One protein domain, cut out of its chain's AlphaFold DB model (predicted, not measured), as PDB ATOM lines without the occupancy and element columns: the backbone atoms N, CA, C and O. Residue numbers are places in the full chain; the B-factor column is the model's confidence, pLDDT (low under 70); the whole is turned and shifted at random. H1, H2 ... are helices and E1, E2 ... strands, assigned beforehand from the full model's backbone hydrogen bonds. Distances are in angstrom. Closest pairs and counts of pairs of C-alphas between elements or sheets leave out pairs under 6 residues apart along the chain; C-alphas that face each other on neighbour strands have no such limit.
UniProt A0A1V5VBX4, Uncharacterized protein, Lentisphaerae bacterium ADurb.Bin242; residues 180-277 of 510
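Overview. This is residues 180 to 277 of the 510 residues of an uncharacterized protein of Lentisphaerae bacterium ADurb.Bin242 (UniProt A0A1V5VBX4). A strongly twisted sheet of three strands has helix H1 over one face, and the small hairpin of E3 and E4 lies over the other, with few contacts to the sheet. E5 bends and brings its end near that hairpin, while short H2 sits at the far turn between E4 and E5. The printed part has 98 residues with two named helices and five named strands, in the order H1 E1 E2 E3 E4 H2 E5. The sheet runs E2, E1, E5 and is mixed, E3 and E4 are antiparallel, and the class is mixed, helices and strands. The whole is compact, with a radius of gyration of the C-alphas of 14.0 A, and spans 45 by 30 by 20 A.

Arrangement. E1, residues 199 to 208, is the inner strand. E5, residues 264 to 272, is parallel to it at 23 degrees, with N 207 and O 270 2.8 A apart. E2, residues 229 to 235, forms an antiparallel hairpin with E1, with N 202 and O 232 2.8 A apart. H1, residues 180 to 191, is on this sheet, making two layers, a helix on one face of a sheet; its height over the sheet is 9.4 A, over E2 and E1. It runs along the strands, at 4 degrees to E2 on the local plane; its closest C-alphas to E2 are Val 183 and Ala 231, 6.2 A. E3, residues 239 to 243, and E4, residues 250 to 253, form an antiparallel hairpin, with N 252 and O 240 2.8 A apart. The closest C-alphas of E4 and E5 are Leu 250 and Leu 272, 6.2 A. H2, residues 256 to 259, is only just not on the three-stranded sheet, with 4 pairs of C-alphas within 10 A. In H1 every O i to N i+4 pair is within hydrogen-bond range; H2 is too short for such a pair, and its one O i to N i+3 pair is not within range.

Along the chain. H1 begins at C-alpha 180 (381.240, 253.985, 324.676) and is 16.6 A long. E1 is 26.2 A long and bends by 52 degrees at residue 205; E2 is 19.7 A. E5 is 22.0 A, bends by 64 degrees at residue 269 and ends at C-alpha 272 (378.811, 247.880, 301.190).

Size, cuts and confidence. The C-alphas of Pro 193 and Pro 277, the two farthest apart, are 47.2 A apart. The printed part has no cut. The link E1 to E2 is long, 20 residues, and its residues 218 to 219 pair antiparallel with residues 242 to 243 of E3. The mean pLDDT of the printed part is 81.1; residue 189, residues 191 to 198 and residues 256 to 261 are under 70.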
ATOM      1  N   ALA A 180     381.692 252.900 323.803       85.19
ATOM      2  CA  ALA A 180     381.240 253.985 324.676       85.19
ATOM      3  C   ALA A 180     382.319 255.071 324.832       85.19
ATOM      4  O   ALA A 180     382.044 256.251 324.625       85.19
ATOM      5  N   GLU A 181     383.566 254.659 325.077       84.44
ATOM      6  CA  GLU A 181     384.721 255.558 325.157       84.44
ATOM      7  C   GLU A 181     384.925 256.338 323.849       84.44
ATOM      8  O   GLU A 181     385.059 257.561 323.866       84.44
ATOM      9  N   ARG A 182     384.858 255.664 322.691       82.25
ATOM     10  CA  ARG A 182     384.978 256.310 321.374       82.25
ATOM     11  C   ARG A 182     383.886 257.349 321.138       82.25
ATOM     12  O   ARG A 182     384.170 258.411 320.572       82.25
ATOM     13  N   VAL A 183     382.648 257.033 321.517       84.38
ATOM     14  CA  VAL A 183     381.493 257.930 321.418       84.38
ATOM     15  C   VAL A 183     381.694 259.154 322.303       84.38
ATOM     16  O   VAL A 183     381.503 260.278 321.833       84.38
ATOM     17  N   ASP A 184     382.120 258.959 323.545       84.12
ATOM     18  CA  ASP A 184     382.341 260.052 324.485       84.12
ATOM     19  C   ASP A 184     383.507 260.943 324.053       84.12
ATOM     20  O   ASP A 184     383.364 262.166 324.052       84.12
ATOM     21  N   GLU A 185     384.597 260.366 323.546       81.25
ATOM     22  CA  GLU A 185     385.709 261.123 322.970       81.25
ATOM     23  C   GLU A 185     385.236 261.998 321.794       81.25
ATOM     24  O   GLU A 185     385.582 263.177 321.697       81.25
ATOM     25  N   ARG A 186     384.391 261.464 320.899       80.00
ATOM     26  CA  ARG A 186     383.839 262.237 319.771       80.00
ATOM     27  C   ARG A 186     382.868 263.328 320.227       80.00
ATOM     28  O   ARG A 186     382.902 264.426 319.670       80.00
ATOM     29  N   LYS A 187     382.041 263.065 321.244       79.19
ATOM     30  CA  LYS A 187     381.149 264.071 321.850       79.19
ATOM     31  C   LYS A 187     381.937 265.206 322.506       79.19
ATOM     32  O   LYS A 187     381.578 266.365 322.311       79.19
ATOM     33  N   GLN A 188     382.999 264.887 323.247       75.69
ATOM     34  CA  GLN A 188     383.870 265.880 323.881       75.69
ATOM     35  C   GLN A 188     384.521 266.792 322.838       75.69
ATOM     36  O   GLN A 188     384.419 268.011 322.955       75.69
ATOM     37  N   ARG A 189     385.078 266.222 321.760       69.00
ATOM     38  CA  ARG A 189     385.642 267.013 320.652       69.00
ATOM     39  C   ARG A 189     384.607 267.922 319.993       69.00
ATOM     40  O   ARG A 189     384.875 269.090 319.738       69.00
ATOM     41  N   MET A 190     383.380 267.437 319.783       70.12
ATOM     42  CA  MET A 190     382.290 268.265 319.245       70.12
ATOM     43  C   MET A 190     381.887 269.441 320.156       70.12
ATOM     44  O   MET A 190     381.277 270.400 319.675       70.12
ATOM     45  N   ALA A 191     382.195 269.377 321.454       65.00
ATOM     46  CA  ALA A 191     381.930 270.449 322.412       65.00
ATOM     47  C   ALA A 191     383.012 271.549 322.412       65.00
ATOM     48  O   ALA A 191     382.779 272.639 322.953       65.00
ATOM     49  N   GLU A 192     384.171 271.303 321.791       63.28
ATOM     50  CA  GLU A 192     385.251 272.284 321.681       63.28
ATOM     51  C   GLU A 192     384.799 273.544 320.918       63.28
ATOM     52  O   GLU A 192     384.003 273.451 319.978       63.28
ATOM     53  N   PRO A 193     385.309 274.744 321.265       53.62
ATOM     54  CA  PRO A 193     384.882 276.015 320.668       53.62
ATOM     55  C   PRO A 193     384.935 276.060 319.136       53.62
ATOM     56  O   PRO A 193     384.073 276.683 318.519       53.62
ATOM     57  N   TYR A 194     385.906 275.371 318.530       50.78
ATOM     58  CA  TYR A 194     386.063 275.265 317.076       50.78
ATOM     59  C   TYR A 194     384.946 274.430 316.414       50.78
ATOM     60  O   TYR A 194     384.578 274.665 315.263       50.78
ATOM     61  N   TRP A 195     384.363 273.489 317.160       54.12
ATOM     62  CA  TRP A 195     383.393 272.499 316.685       54.12
ATOM     63  C   TRP A 195     381.943 272.785 317.089       54.12
ATOM     64  O   TRP A 195     381.026 272.212 316.488       54.12
ATOM     65  N   ARG A 196     381.728 273.677 318.072       52.81
ATOM     66  CA  ARG A 196     380.425 273.969 318.696       52.81
ATOM     67  C   ARG A 196     379.273 274.002 317.682       52.81
ATOM     68  O   ARG A 196     379.084 274.969 316.947       52.81
ATOM     69  N   GLY A 197     378.474 272.931 317.700       52.44
ATOM     70  CA  GLY A 197     377.145 272.853 317.085       52.44
ATOM     71  C   GLY A 197     377.082 272.622 315.573       52.44
ATOM     72  O   GLY A 197     375.994 272.736 315.016       52.44
ATOM     73  N   LYS A 198     378.196 272.317 314.892       63.31
ATOM     74  CA  LYS A 198     378.210 272.169 313.417       63.31
ATOM     75  C   LYS A 198     378.270 270.724 312.909       63.31
ATOM     76  O   LYS A 198     378.047 270.495 311.719       63.31
ATOM     77  N   GLY A 199     378.558 269.770 313.794       70.31
ATOM     78  CA  GLY A 199     378.647 268.340 313.492       70.31
ATOM     79  C   GLY A 199     377.521 267.516 314.107       70.31
ATOM     80  O   GLY A 199     376.890 267.933 315.075       70.31
ATOM     81  N   ILE A 200     377.310 266.328 313.553       79.25
ATOM     82  CA  ILE A 200     376.423 265.282 314.064       79.25
ATOM     83  C   ILE A 200     377.276 264.046 314.291       79.25
ATOM     84  O   ILE A 200     378.057 263.668 313.414       79.25
ATOM     85  N   LEU A 201     377.139 263.424 315.460       84.38
ATOM     86  CA  LEU A 201     377.766 262.136 315.719       84.38
ATOM     87  C   LEU A 201     377.012 261.055 314.944       84.38
ATOM     88  O   LEU A 201     375.870 260.748 315.275       84.38
ATOM     89  N   VAL A 202     377.648 260.485 313.930       86.31
ATOM     90  CA  VAL A 202     377.120 259.366 313.152       86.31
ATOM     91  C   VAL A 202     377.705 258.065 313.690       86.31
ATOM     92  O   VAL A 202     378.927 257.905 313.716       86.31
ATOM     93  N   THR A 203     376.844 257.140 314.101       88.88
ATOM     94  CA  THR A 203     377.219 255.780 314.523       88.88
ATOM     95  C   THR A 203     376.604 254.751 313.590       88.88
ATOM     96  O   THR A 203     375.624 255.049 312.911       88.88
ATOM     97  N   GLY A 204     377.190 253.560 313.525       91.12
ATOM     98  CA  GLY A 204     376.655 252.468 312.723       91.12
ATOM     99  C   GLY A 204     377.566 251.249 312.702       91.12
ATOM    100  O   GLY A 204     378.676 251.265 313.246       91.12
ATOM    101  N   LYS A 205     377.114 250.208 311.999       92.38
ATOM    102  CA  LYS A 205     377.922 249.034 311.654       92.38
ATOM    103  C   LYS A 205     377.969 248.845 310.143       92.38
ATOM    104  O   LYS A 205     376.934 248.695 309.494       92.38
ATOM    105  N   LEU A 206     379.179 248.844 309.587       92.75
ATOM    106  CA  LEU A 206     379.435 248.554 308.182       92.75
ATOM    107  C   LEU A 206     379.682 247.062 307.974       92.75
ATOM    108  O   LEU A 206     380.690 246.525 308.417       92.75
ATOM    109  N   ASN A 207     378.812 246.419 307.205       93.19
ATOM    110  CA  ASN A 207     379.037 245.078 306.684       93.19
ATOM    111  C   ASN A 207     379.525 245.172 305.233       93.19
ATOM    112  O   ASN A 207     379.037 246.001 304.465       93.19
ATOM    113  N   VAL A 208     380.462 244.316 304.833       92.94
ATOM    114  CA  VAL A 208     380.941 244.240 303.445       92.94
ATOM    115  C   VAL A 208     380.437 242.943 302.832       92.94
ATOM    116  O   VAL A 208     380.679 241.859 303.361       92.94
ATOM    117  N   GLU A 209     379.712 243.044 301.720       92.81
ATOM    118  CA  GLU A 209     379.121 241.880 301.068       92.81
ATOM    119  C   GLU A 209     380.198 240.852 300.681       92.81
ATOM    120  O   GLU A 209     381.192 241.170 300.020       92.81
ATOM    121  N   GLY A 210     380.009 239.605 301.117       90.00
ATOM    122  CA  GLY A 210     380.950 238.512 300.865       90.00
ATOM    123  C   GLY A 210     382.231 238.547 301.708       90.00
ATOM    124  O   GLY A 210     383.124 237.739 301.463       90.00
ATOM    125  N   MET A 211     382.341 239.435 302.703       89.88
ATOM    126  CA  MET A 211     383.499 239.521 303.600       89.88
ATOM    127  C   MET A 211     383.087 239.447 305.073       89.88
ATOM    128  O   MET A 211     382.005 239.872 305.462       89.88
ATOM    129  N   LYS A 212     383.977 238.898 305.911       84.31
ATOM    130  CA  LYS A 212     383.757 238.770 307.365       84.31
ATOM    131  C   LYS A 212     384.179 240.009 308.167       84.31
ATOM    132  O   LYS A 212     383.852 240.097 309.342       84.31
ATOM    133  N   ASN A 213     384.943 240.919 307.563       87.81
ATOM    134  CA  ASN A 213     385.488 242.114 308.206       87.81
ATOM    135  C   ASN A 213     385.561 243.282 307.213       87.81
ATOM    136  O   ASN A 213     385.418 243.093 306.005       87.81
ATOM    137  N   VAL A 214     385.828 244.484 307.725       86.75
ATOM    138  CA  VAL A 214     385.949 245.719 306.924       86.75
ATOM    139  C   VAL A 214     387.378 245.989 306.435       86.75
ATOM    140  O   VAL A 214     387.769 247.127 306.158       86.75
ATOM    141  N   LYS A 215     388.208 244.945 306.334       82.88
ATOM    142  CA  LYS A 215     389.603 245.091 305.906       82.88
ATOM    143  C   LYS A 215     389.647 245.647 304.478       82.88
ATOM    144  O   LYS A 215     389.012 245.103 303.583       82.88
ATOM    145  N   ARG A 216     390.474 246.678 304.257       81.88
ATOM    146  CA  ARG A 216     390.639 247.415 302.982       81.88
ATOM    147  C   ARG A 216     389.481 248.347 302.588       81.88
ATOM    148  O   ARG A 216     389.499 248.869 301.475       81.88
ATOM    149  N   VAL A 217     388.531 248.614 303.482       86.88
ATOM    150  CA  VAL A 217     387.601 249.733 303.293       86.88
ATOM    151  C   VAL A 217     388.336 251.041 303.578       86.88
ATOM    152  O   VAL A 217     388.925 251.207 304.647       86.88
ATOM    153  N   ALA A 218     388.299 251.977 302.632       86.31
ATOM    154  CA  ALA A 218     388.767 253.338 302.854       86.31
ATOM    155  C   ALA A 218     387.592 254.221 303.289       86.31
ATOM    156  O   ALA A 218     386.556 254.267 302.619       86.31
ATOM    157  N   ALA A 219     387.767 254.941 304.398       84.44
ATOM    158  CA  ALA A 219     386.791 255.893 304.917       84.44
ATOM    159  C   ALA A 219     387.484 256.984 305.749       84.44
ATOM    160  O   ALA A 219     388.548 256.757 306.325       84.44
ATOM    161  N   LYS A 220     386.867 258.168 305.866       79.31
ATOM    162  CA  LYS A 220     387.273 259.198 306.849       79.31
ATOM    163  C   LYS A 220     386.672 258.905 308.234       79.31
ATOM    164  O   LYS A 220     386.083 259.773 308.868       79.31
ATOM    165  N   THR A 221     386.792 257.657 308.679       79.94
ATOM    166  CA  THR A 221     386.424 257.203 310.023       79.94
ATOM    167  C   THR A 221     387.283 256.008 310.419       79.94
ATOM    168  O   THR A 221     387.693 255.219 309.567       79.94
ATOM    169  N   SER A 222     387.579 255.899 311.711       75.31
ATOM    170  CA  SER A 222     388.260 254.749 312.299       75.31
ATOM    171  C   SER A 222     387.202 253.750 312.758       75.31
ATOM    172  O   SER A 222     386.272 254.129 313.476       75.31
ATOM    173  N   PHE A 223     387.349 252.484 312.380       83.19
ATOM    174  CA  PHE A 223     386.504 251.428 312.924       83.19
ATOM    175  C   PHE A 223     386.923 251.123 314.365       83.19
ATOM    176  O   PHE A 223     388.112 251.023 314.661       83.19
ATOM    177  N   VAL A 224     385.938 251.007 315.253       79.69
ATOM    178  CA  VAL A 224     386.121 250.610 316.658       79.69
ATOM    179  C   VAL A 224     386.525 249.140 316.736       79.69
ATOM    180  O   VAL A 224     387.333 248.752 317.573       79.69
ATOM    181  N   THR A 225     385.998 248.338 315.819       80.50
ATOM    182  CA  THR A 225     386.201 246.895 315.748       80.50
ATOM    183  C   THR A 225     386.371 246.442 314.299       80.50
ATOM    184  O   THR A 225     385.897 247.087 313.361       80.50
ATOM    185  N   GLU A 226     387.040 245.307 314.087       83.06
ATOM    186  CA  GLU A 226     387.281 244.769 312.737       83.06
ATOM    187  C   GLU A 226     385.999 244.318 312.010       83.06
ATOM    188  O   GLU A 226     385.994 244.202 310.782       83.06
ATOM    189  N   ASP A 227     384.906 244.088 312.740       81.75
ATOM    190  CA  ASP A 227     383.583 243.761 312.197       81.75
ATOM    191  C   ASP A 227     382.787 245.002 311.747       81.75
ATOM    192  O   ASP A 227     381.639 244.870 311.326       81.75
ATOM    193  N   GLY A 228     383.397 246.192 311.793       86.62
ATOM    194  CA  GLY A 228     382.911 247.366 311.075       86.62
ATOM    195  C   GLY A 228     382.084 248.357 311.878       86.62
ATOM    196  O   GLY A 228     381.448 249.222 311.273       86.62
ATOM    197  N   VAL A 229     382.083 248.281 313.211       90.00
ATOM    198  CA  VAL A 229     381.442 249.303 314.054       90.00
ATOM    199  C   VAL A 229     382.225 250.612 313.964       90.00
ATOM    200  O   VAL A 229     383.453 250.614 314.060       90.00
ATOM    201  N   PHE A 230     381.536 251.739 313.788       89.19
ATOM    202  CA  PHE A 230     382.170 253.055 313.684       89.19
ATOM    203  C   PHE A 230     381.393 254.146 314.428       89.19
ATOM    204  O   PHE A 230     380.187 254.054 314.655       89.19
ATOM    205  N   ALA A 231     382.115 255.211 314.780       87.38
ATOM    206  CA  ALA A 231     381.566 256.435 315.350       87.38
ATOM    207  C   ALA A 231     382.350 257.644 314.816       87.38
ATOM    208  O   ALA A 231     383.558 257.768 315.045       87.38
ATOM    209  N   GLN A 232     381.671 258.535 314.094       86.69
ATOM    210  CA  GLN A 232     382.298 259.658 313.402       86.69
ATOM    211  C   GLN A 232     381.477 260.937 313.499       86.69
ATOM    212  O   GLN A 232     380.287 260.951 313.204       86.69
ATOM    213  N   SER A 233     382.139 262.041 313.824       81.62
ATOM    214  CA  SER A 233     381.546 263.374 313.741       81.62
ATOM    215  C   SER A 233     381.538 263.844 312.285       81.62
ATOM    216  O   SER A 233     382.583 263.836 311.627       81.62
ATOM    217  N   VAL A 234     380.372 264.244 311.774       79.19
ATOM    218  CA  VAL A 234     380.189 264.687 310.382       79.19
ATOM    219  C   VAL A 234     379.452 266.023 310.357       79.19
ATOM    220  O   VAL A 234     378.391 266.165 310.960       79.19
ATOM    221  N   CYS A 235     380.000 267.018 309.659       78.00
ATOM    222  CA  CYS A 235     379.351 268.320 309.518       78.00
ATOM    223  C   CYS A 235     378.090 268.246 308.648       78.00
ATOM    224  O   CYS A 235     378.036 267.526 307.648       78.00
ATOM    225  N   ILE A 236     377.085 269.052 308.990       74.06
ATOM    226  CA  ILE A 236     375.873 269.189 308.174       74.06
ATOM    227  C   ILE A 236     376.245 269.633 306.747       74.06
ATOM    228  O   ILE A 236     377.073 270.524 306.554       74.06
ATOM    229  N   GLY A 237     375.642 268.998 305.736       72.38
ATOM    230  CA  GLY A 237     375.948 269.220 304.320       72.38
ATOM    231  C   GLY A 237     377.194 268.482 303.810       72.38
ATOM    232  O   GLY A 237     377.518 268.589 302.626       72.38
ATOM    233  N   LYS A 238     377.890 267.723 304.667       77.06
ATOM    234  CA  LYS A 238     379.013 266.855 304.284       77.06
ATOM    235  C   LYS A 238     378.572 265.396 304.148       77.06
ATOM    236  O   LYS A 238     377.425 265.036 304.419       77.06
ATOM    237  N   THR A 239     379.503 264.571 303.677       81.12
ATOM    238  CA  THR A 239     379.268 263.154 303.391       81.12
ATOM    239  C   THR A 239     380.342 262.311 304.058       81.12
ATOM    240  O   THR A 239     381.531 262.560 303.853       81.12
ATOM    241  N   LEU A 240     379.922 261.303 304.821       84.06
ATOM    242  CA  LEU A 240     380.793 260.212 305.246       84.06
ATOM    243  C   LEU A 240     380.716 259.111 304.190       84.06
ATOM    244  O   LEU A 240     379.646 258.557 303.949       84.06
ATOM    245  N   ARG A 241     381.844 258.840 303.533       87.00
ATOM    246  CA  ARG A 241     381.940 257.912 302.402       87.00
ATOM    247  C   ARG A 241     382.787 256.696 302.767       87.00
ATOM    248  O   ARG A 241     383.893 256.860 303.284       87.00
ATOM    249  N   PHE A 242     382.295 255.514 302.409       88.19
ATOM    250  CA  PHE A 242     383.001 254.237 302.480       88.19
ATOM    251  C   PHE A 242     383.227 253.711 301.067       88.19
ATOM    252  O   PHE A 242     382.296 253.665 300.258       88.19
ATOM    253  N   VAL A 243     384.462 253.323 300.753       88.56
ATOM    254  CA  VAL A 243     384.799 252.770 299.436       88.56
ATOM    255  C   VAL A 243     385.691 251.548 299.542       88.56
ATOM    256  O   VAL A 243     386.551 251.454 300.417       88.56
ATOM    257  N   GLN A 244     385.525 250.644 298.584       89.38
ATOM    258  CA  GLN A 244     386.397 249.499 298.376       89.38
ATOM    259  C   GLN A 244     386.432 249.157 296.881       89.38
ATOM    260  O   GLN A 244     385.441 249.329 296.173       89.38
ATOM    261  N   HIS A 245     387.581 248.687 296.394       88.75
ATOM    262  CA  HIS A 245     387.733 248.233 295.011       88.75
ATOM    263  C   HIS A 245     386.839 247.010 294.733       88.75
ATOM    264  O   HIS A 245     386.872 246.049 295.498       88.75
ATOM    265  N   GLY A 246     386.052 247.060 293.655       90.19
ATOM    266  CA  GLY A 246     385.056 246.049 293.278       90.19
ATOM    267  C   GLY A 246     383.661 246.247 293.895       90.19
ATOM    268  O   GLY A 246     382.755 245.462 293.620       90.19
ATOM    269  N   TYR A 247     383.471 247.285 294.716       91.94
ATOM    270  CA  TYR A 247     382.224 247.579 295.433       91.94
ATOM    271  C   TYR A 247     381.620 248.922 295.016       91.94
ATOM    272  O   TYR A 247     382.322 249.804 294.512       91.94
ATOM    273  N   GLU A 248     380.317 249.090 295.231       90.56
ATOM    274  CA  GLU A 248     379.645 250.376 295.045       90.56
ATOM    275  C   GLU A 248     380.010 251.327 296.192       90.56
ATOM    276  O   GLU A 248     380.016 250.901 297.348       90.56
ATOM    277  N   PRO A 249     380.332 252.606 295.923       89.25
ATOM    278  CA  PRO A 249     380.591 253.561 296.992       89.25
ATOM    279  C   PRO A 249     379.339 253.752 297.849       89.25
ATOM    280  O   PRO A 249     378.238 253.921 297.325       89.25
ATOM    281  N   LEU A 250     379.528 253.777 299.165       88.62
ATOM    282  CA  LEU A 250     378.448 253.964 300.122       88.62
ATOM    283  C   LEU A 250     378.597 255.319 300.818       88.62
ATOM    284  O   LEU A 250     379.594 255.570 301.495       88.62
ATOM    285  N   ASP A 251     377.587 256.174 300.655       87.25
ATOM    286  CA  ASP A 251     377.578 257.551 301.148       87.25
ATOM    287  C   ASP A 251     376.494 257.766 302.207       87.25
ATOM    288  O   ASP A 251     375.306 257.546 301.969       87.25
ATOM    289  N   ILE A 252     376.893 258.297 303.359       83.31
ATOM    290  CA  ILE A 252     375.982 258.832 304.371       83.31
ATOM    291  C   ILE A 252     375.967 260.351 304.217       83.31
ATOM    292  O   ILE A 252     376.929 261.037 304.578       83.31
ATOM    293  N   HIS A 253     374.874 260.878 303.663       80.12
ATOM    294  CA  HIS A 253     374.699 262.308 303.429       80.12
ATOM    295  C   HIS A 253     373.833 262.958 304.512       80.12
ATOM    296  O   HIS A 253     372.659 262.615 304.677       80.12
ATOM    297  N   LEU A 254     374.389 263.949 305.214       71.06
ATOM    298  CA  LEU A 254     373.667 264.699 306.241       71.06
ATOM    299  C   LEU A 254     373.003 265.941 305.641       71.06
ATOM    300  O   LEU A 254     373.533 267.052 305.714       71.06
ATOM    301  N   ALA A 255     371.832 265.745 305.030       70.81
ATOM    302  CA  ALA A 255     371.056 266.827 304.427       70.81
ATOM    303  C   ALA A 255     370.615 267.867 305.488       70.81
ATOM    304  O   ALA A 255     369.941 267.490 306.451       70.81
ATOM    305  N   PRO A 256     370.917 269.170 305.322       68.56
ATOM    306  CA  PRO A 256     370.660 270.187 306.350       68.56
ATOM    307  C   PRO A 256     369.223 270.241 306.872       68.56
ATOM    308  O   PRO A 256     369.003 270.427 308.067       68.56
ATOM    309  N   GLU A 257     368.251 270.037 305.987       68.62
ATOM    310  CA  GLU A 257     366.820 270.115 306.296       68.62
ATOM    311  C   GLU A 257     366.346 268.992 307.225       68.62
ATOM    312  O   GLU A 257     365.446 269.201 308.032       68.62
ATOM    313  N   ARG A 258     366.971 267.809 307.150       65.44
ATOM    314  CA  ARG A 258     366.567 266.625 307.927       65.44
ATOM    315  C   ARG A 258     367.212 266.544 309.301       65.44
ATOM    316  O   ARG A 258     366.726 265.819 310.157       65.44
ATOM    317  N   PHE A 259     368.317 267.258 309.492       66.62
ATOM    318  CA  PHE A 259     369.188 267.051 310.640       66.62
ATOM    319  C   PHE A 259     369.405 268.304 311.500       66.62
ATOM    320  O   PHE A 259     370.247 268.319 312.400       66.62
ATOM    321  N   ARG A 260     368.623 269.364 311.268       66.75
ATOM    322  CA  ARG A 260     368.632 270.560 312.118       66.75
ATOM    323  C   ARG A 260     368.231 270.181 313.553       66.75
ATOM    324  O   ARG A 260     367.138 269.683 313.783       66.75
ATOM    325  N   GLY A 261     369.119 270.436 314.516       66.69
ATOM    326  CA  GLY A 261     368.889 270.154 315.942       66.69
ATOM    327  C   GLY A 261     369.219 268.724 316.391       66.69
ATOM    328  O   GLY A 261     369.206 268.457 317.591       66.69
ATOM    329  N   ILE A 262     369.576 267.825 315.468       74.88
ATOM    330  CA  ILE A 262     369.997 266.457 315.788       74.88
ATOM    331  C   ILE A 262     371.476 266.464 316.182       74.88
ATOM    332  O   ILE A 262     372.317 266.983 315.453       74.88
ATOM    333  N   ARG A 263     371.803 265.886 317.345       75.38
ATOM    334  CA  ARG A 263     373.190 265.796 317.849       75.38
ATOM    335  C   ARG A 263     373.858 264.454 317.553       75.38
ATOM    336  O   ARG A 263     375.077 264.404 317.409       75.38
ATOM    337  N   SER A 264     373.067 263.391 317.447       82.19
ATOM    338  CA  SER A 264     373.522 262.037 317.137       82.19
ATOM    339  C   SER A 264     372.549 261.352 316.186       82.19
ATOM    340  O   SER A 264     371.339 261.538 316.305       82.19
ATOM    341  N   PHE A 265     373.077 260.557 315.267       85.12
ATOM    342  CA  PHE A 265     372.312 259.805 314.288       85.12
ATOM    343  C   PHE A 265     372.917 258.413 314.120       85.12
ATOM    344  O   PHE A 265     374.071 258.284 313.718       85.12
ATOM    345  N   ASP A 266     372.132 257.383 314.415       85.69
ATOM    346  CA  ASP A 266     372.521 256.005 314.150       85.69
ATOM    347  C   ASP A 266     372.017 255.579 312.769       85.69
ATOM    348  O   ASP A 266     370.820 255.663 312.480       85.69
ATOM    349  N   VAL A 267     372.929 255.135 311.903       87.88
ATOM    350  CA  VAL A 267     372.568 254.575 310.594       87.88
ATOM    351  C   VAL A 267     372.217 253.090 310.659       87.88
ATOM    352  O   VAL A 267     371.758 252.543 309.654       87.88
ATOM    353  N   GLY A 268     372.413 252.443 311.809       88.88
ATOM    354  CA  GLY A 268     372.188 251.018 312.008       88.88
ATOM    355  C   GLY A 268     373.161 250.159 311.199       88.88
ATOM    356  O   GLY A 268     374.314 250.530 310.947       88.88
ATOM    357  N   ASN A 269     372.686 248.988 310.778       89.25
ATOM    358  CA  ASN A 269     373.431 248.083 309.907       89.25
ATOM    359  C   ASN A 269     373.361 248.542 308.446       89.25
ATOM    360  O   ASN A 269     372.313 248.464 307.801       89.25
ATOM    361  N   ILE A 270     374.504 248.947 307.900       91.38
ATOM    362  CA  ILE A 270     374.666 249.311 306.490       91.38
ATOM    363  C   ILE A 270     375.537 248.277 305.772       91.38
ATOM    364  O   ILE A 270     376.373 247.616 306.388       91.38
ATOM    365  N   VAL A 271     375.327 248.108 304.464       91.56
ATOM    366  CA  VAL A 271     376.013 247.082 303.664       91.56
ATOM    367  C   VAL A 271     376.700 247.719 302.463       91.56
ATOM    368  O   VAL A 271     376.031 248.294 301.606       91.56
ATOM    369  N   LEU A 272     378.022 247.570 302.377       91.94
ATOM    370  CA  LEU A 272     378.811 247.880 301.190       91.94
ATOM    371  C   LEU A 272     378.632 246.747 300.174       91.94
ATOM    372  O   LEU A 272     379.136 245.639 300.376       91.94
ATOM    373  N   ARG A 273     377.872 247.018 299.113       93.38
ATOM    374  CA  ARG A 273     377.469 246.016 298.120       93.38
ATOM    375  C   ARG A 273     378.507 245.840 297.027       93.38
ATOM    376  O   ARG A 273     379.185 246.797 296.640       93.38
ATOM    377  N   LYS A 274     378.617 244.617 296.517       92.94
ATOM    378  CA  LYS A 274     379.474 244.329 295.367       92.94
ATOM    379  C   LYS A 274     378.910 245.040 294.136       92.94
ATOM    380  O   LYS A 274     377.709 244.994 293.892       92.94
ATOM    381  N   ALA A 275     379.769 245.698 293.362       90.19
ATOM    382  CA  ALA A 275     379.319 246.385 292.159       90.19
ATOM    383  C   ALA A 275     379.022 245.383 291.036       90.19
ATOM    384  O   ALA A 275     379.788 244.443 290.803       90.19
ATOM    385  N   SER A 276     377.929 245.621 290.310       88.25
ATOM    386  CA  SER A 276     377.612 244.886 289.084       88.25
ATOM    387  C   SER A 276     378.710 245.091 288.026       88.25
ATOM    388  O   SER A 276     379.270 246.189 287.950       88.25
ATOM    389  N   PRO A 277     379.011 244.100 287.162       86.50
ATOM    390  CA  PRO A 277     380.069 244.219 286.147       86.50
ATOM    391  C   PRO A 277     379.944 245.452 285.236       86.50
ATOM    392  O   PRO A 277     380.940 246.083 284.906       86.50
TER     393      PRO A 277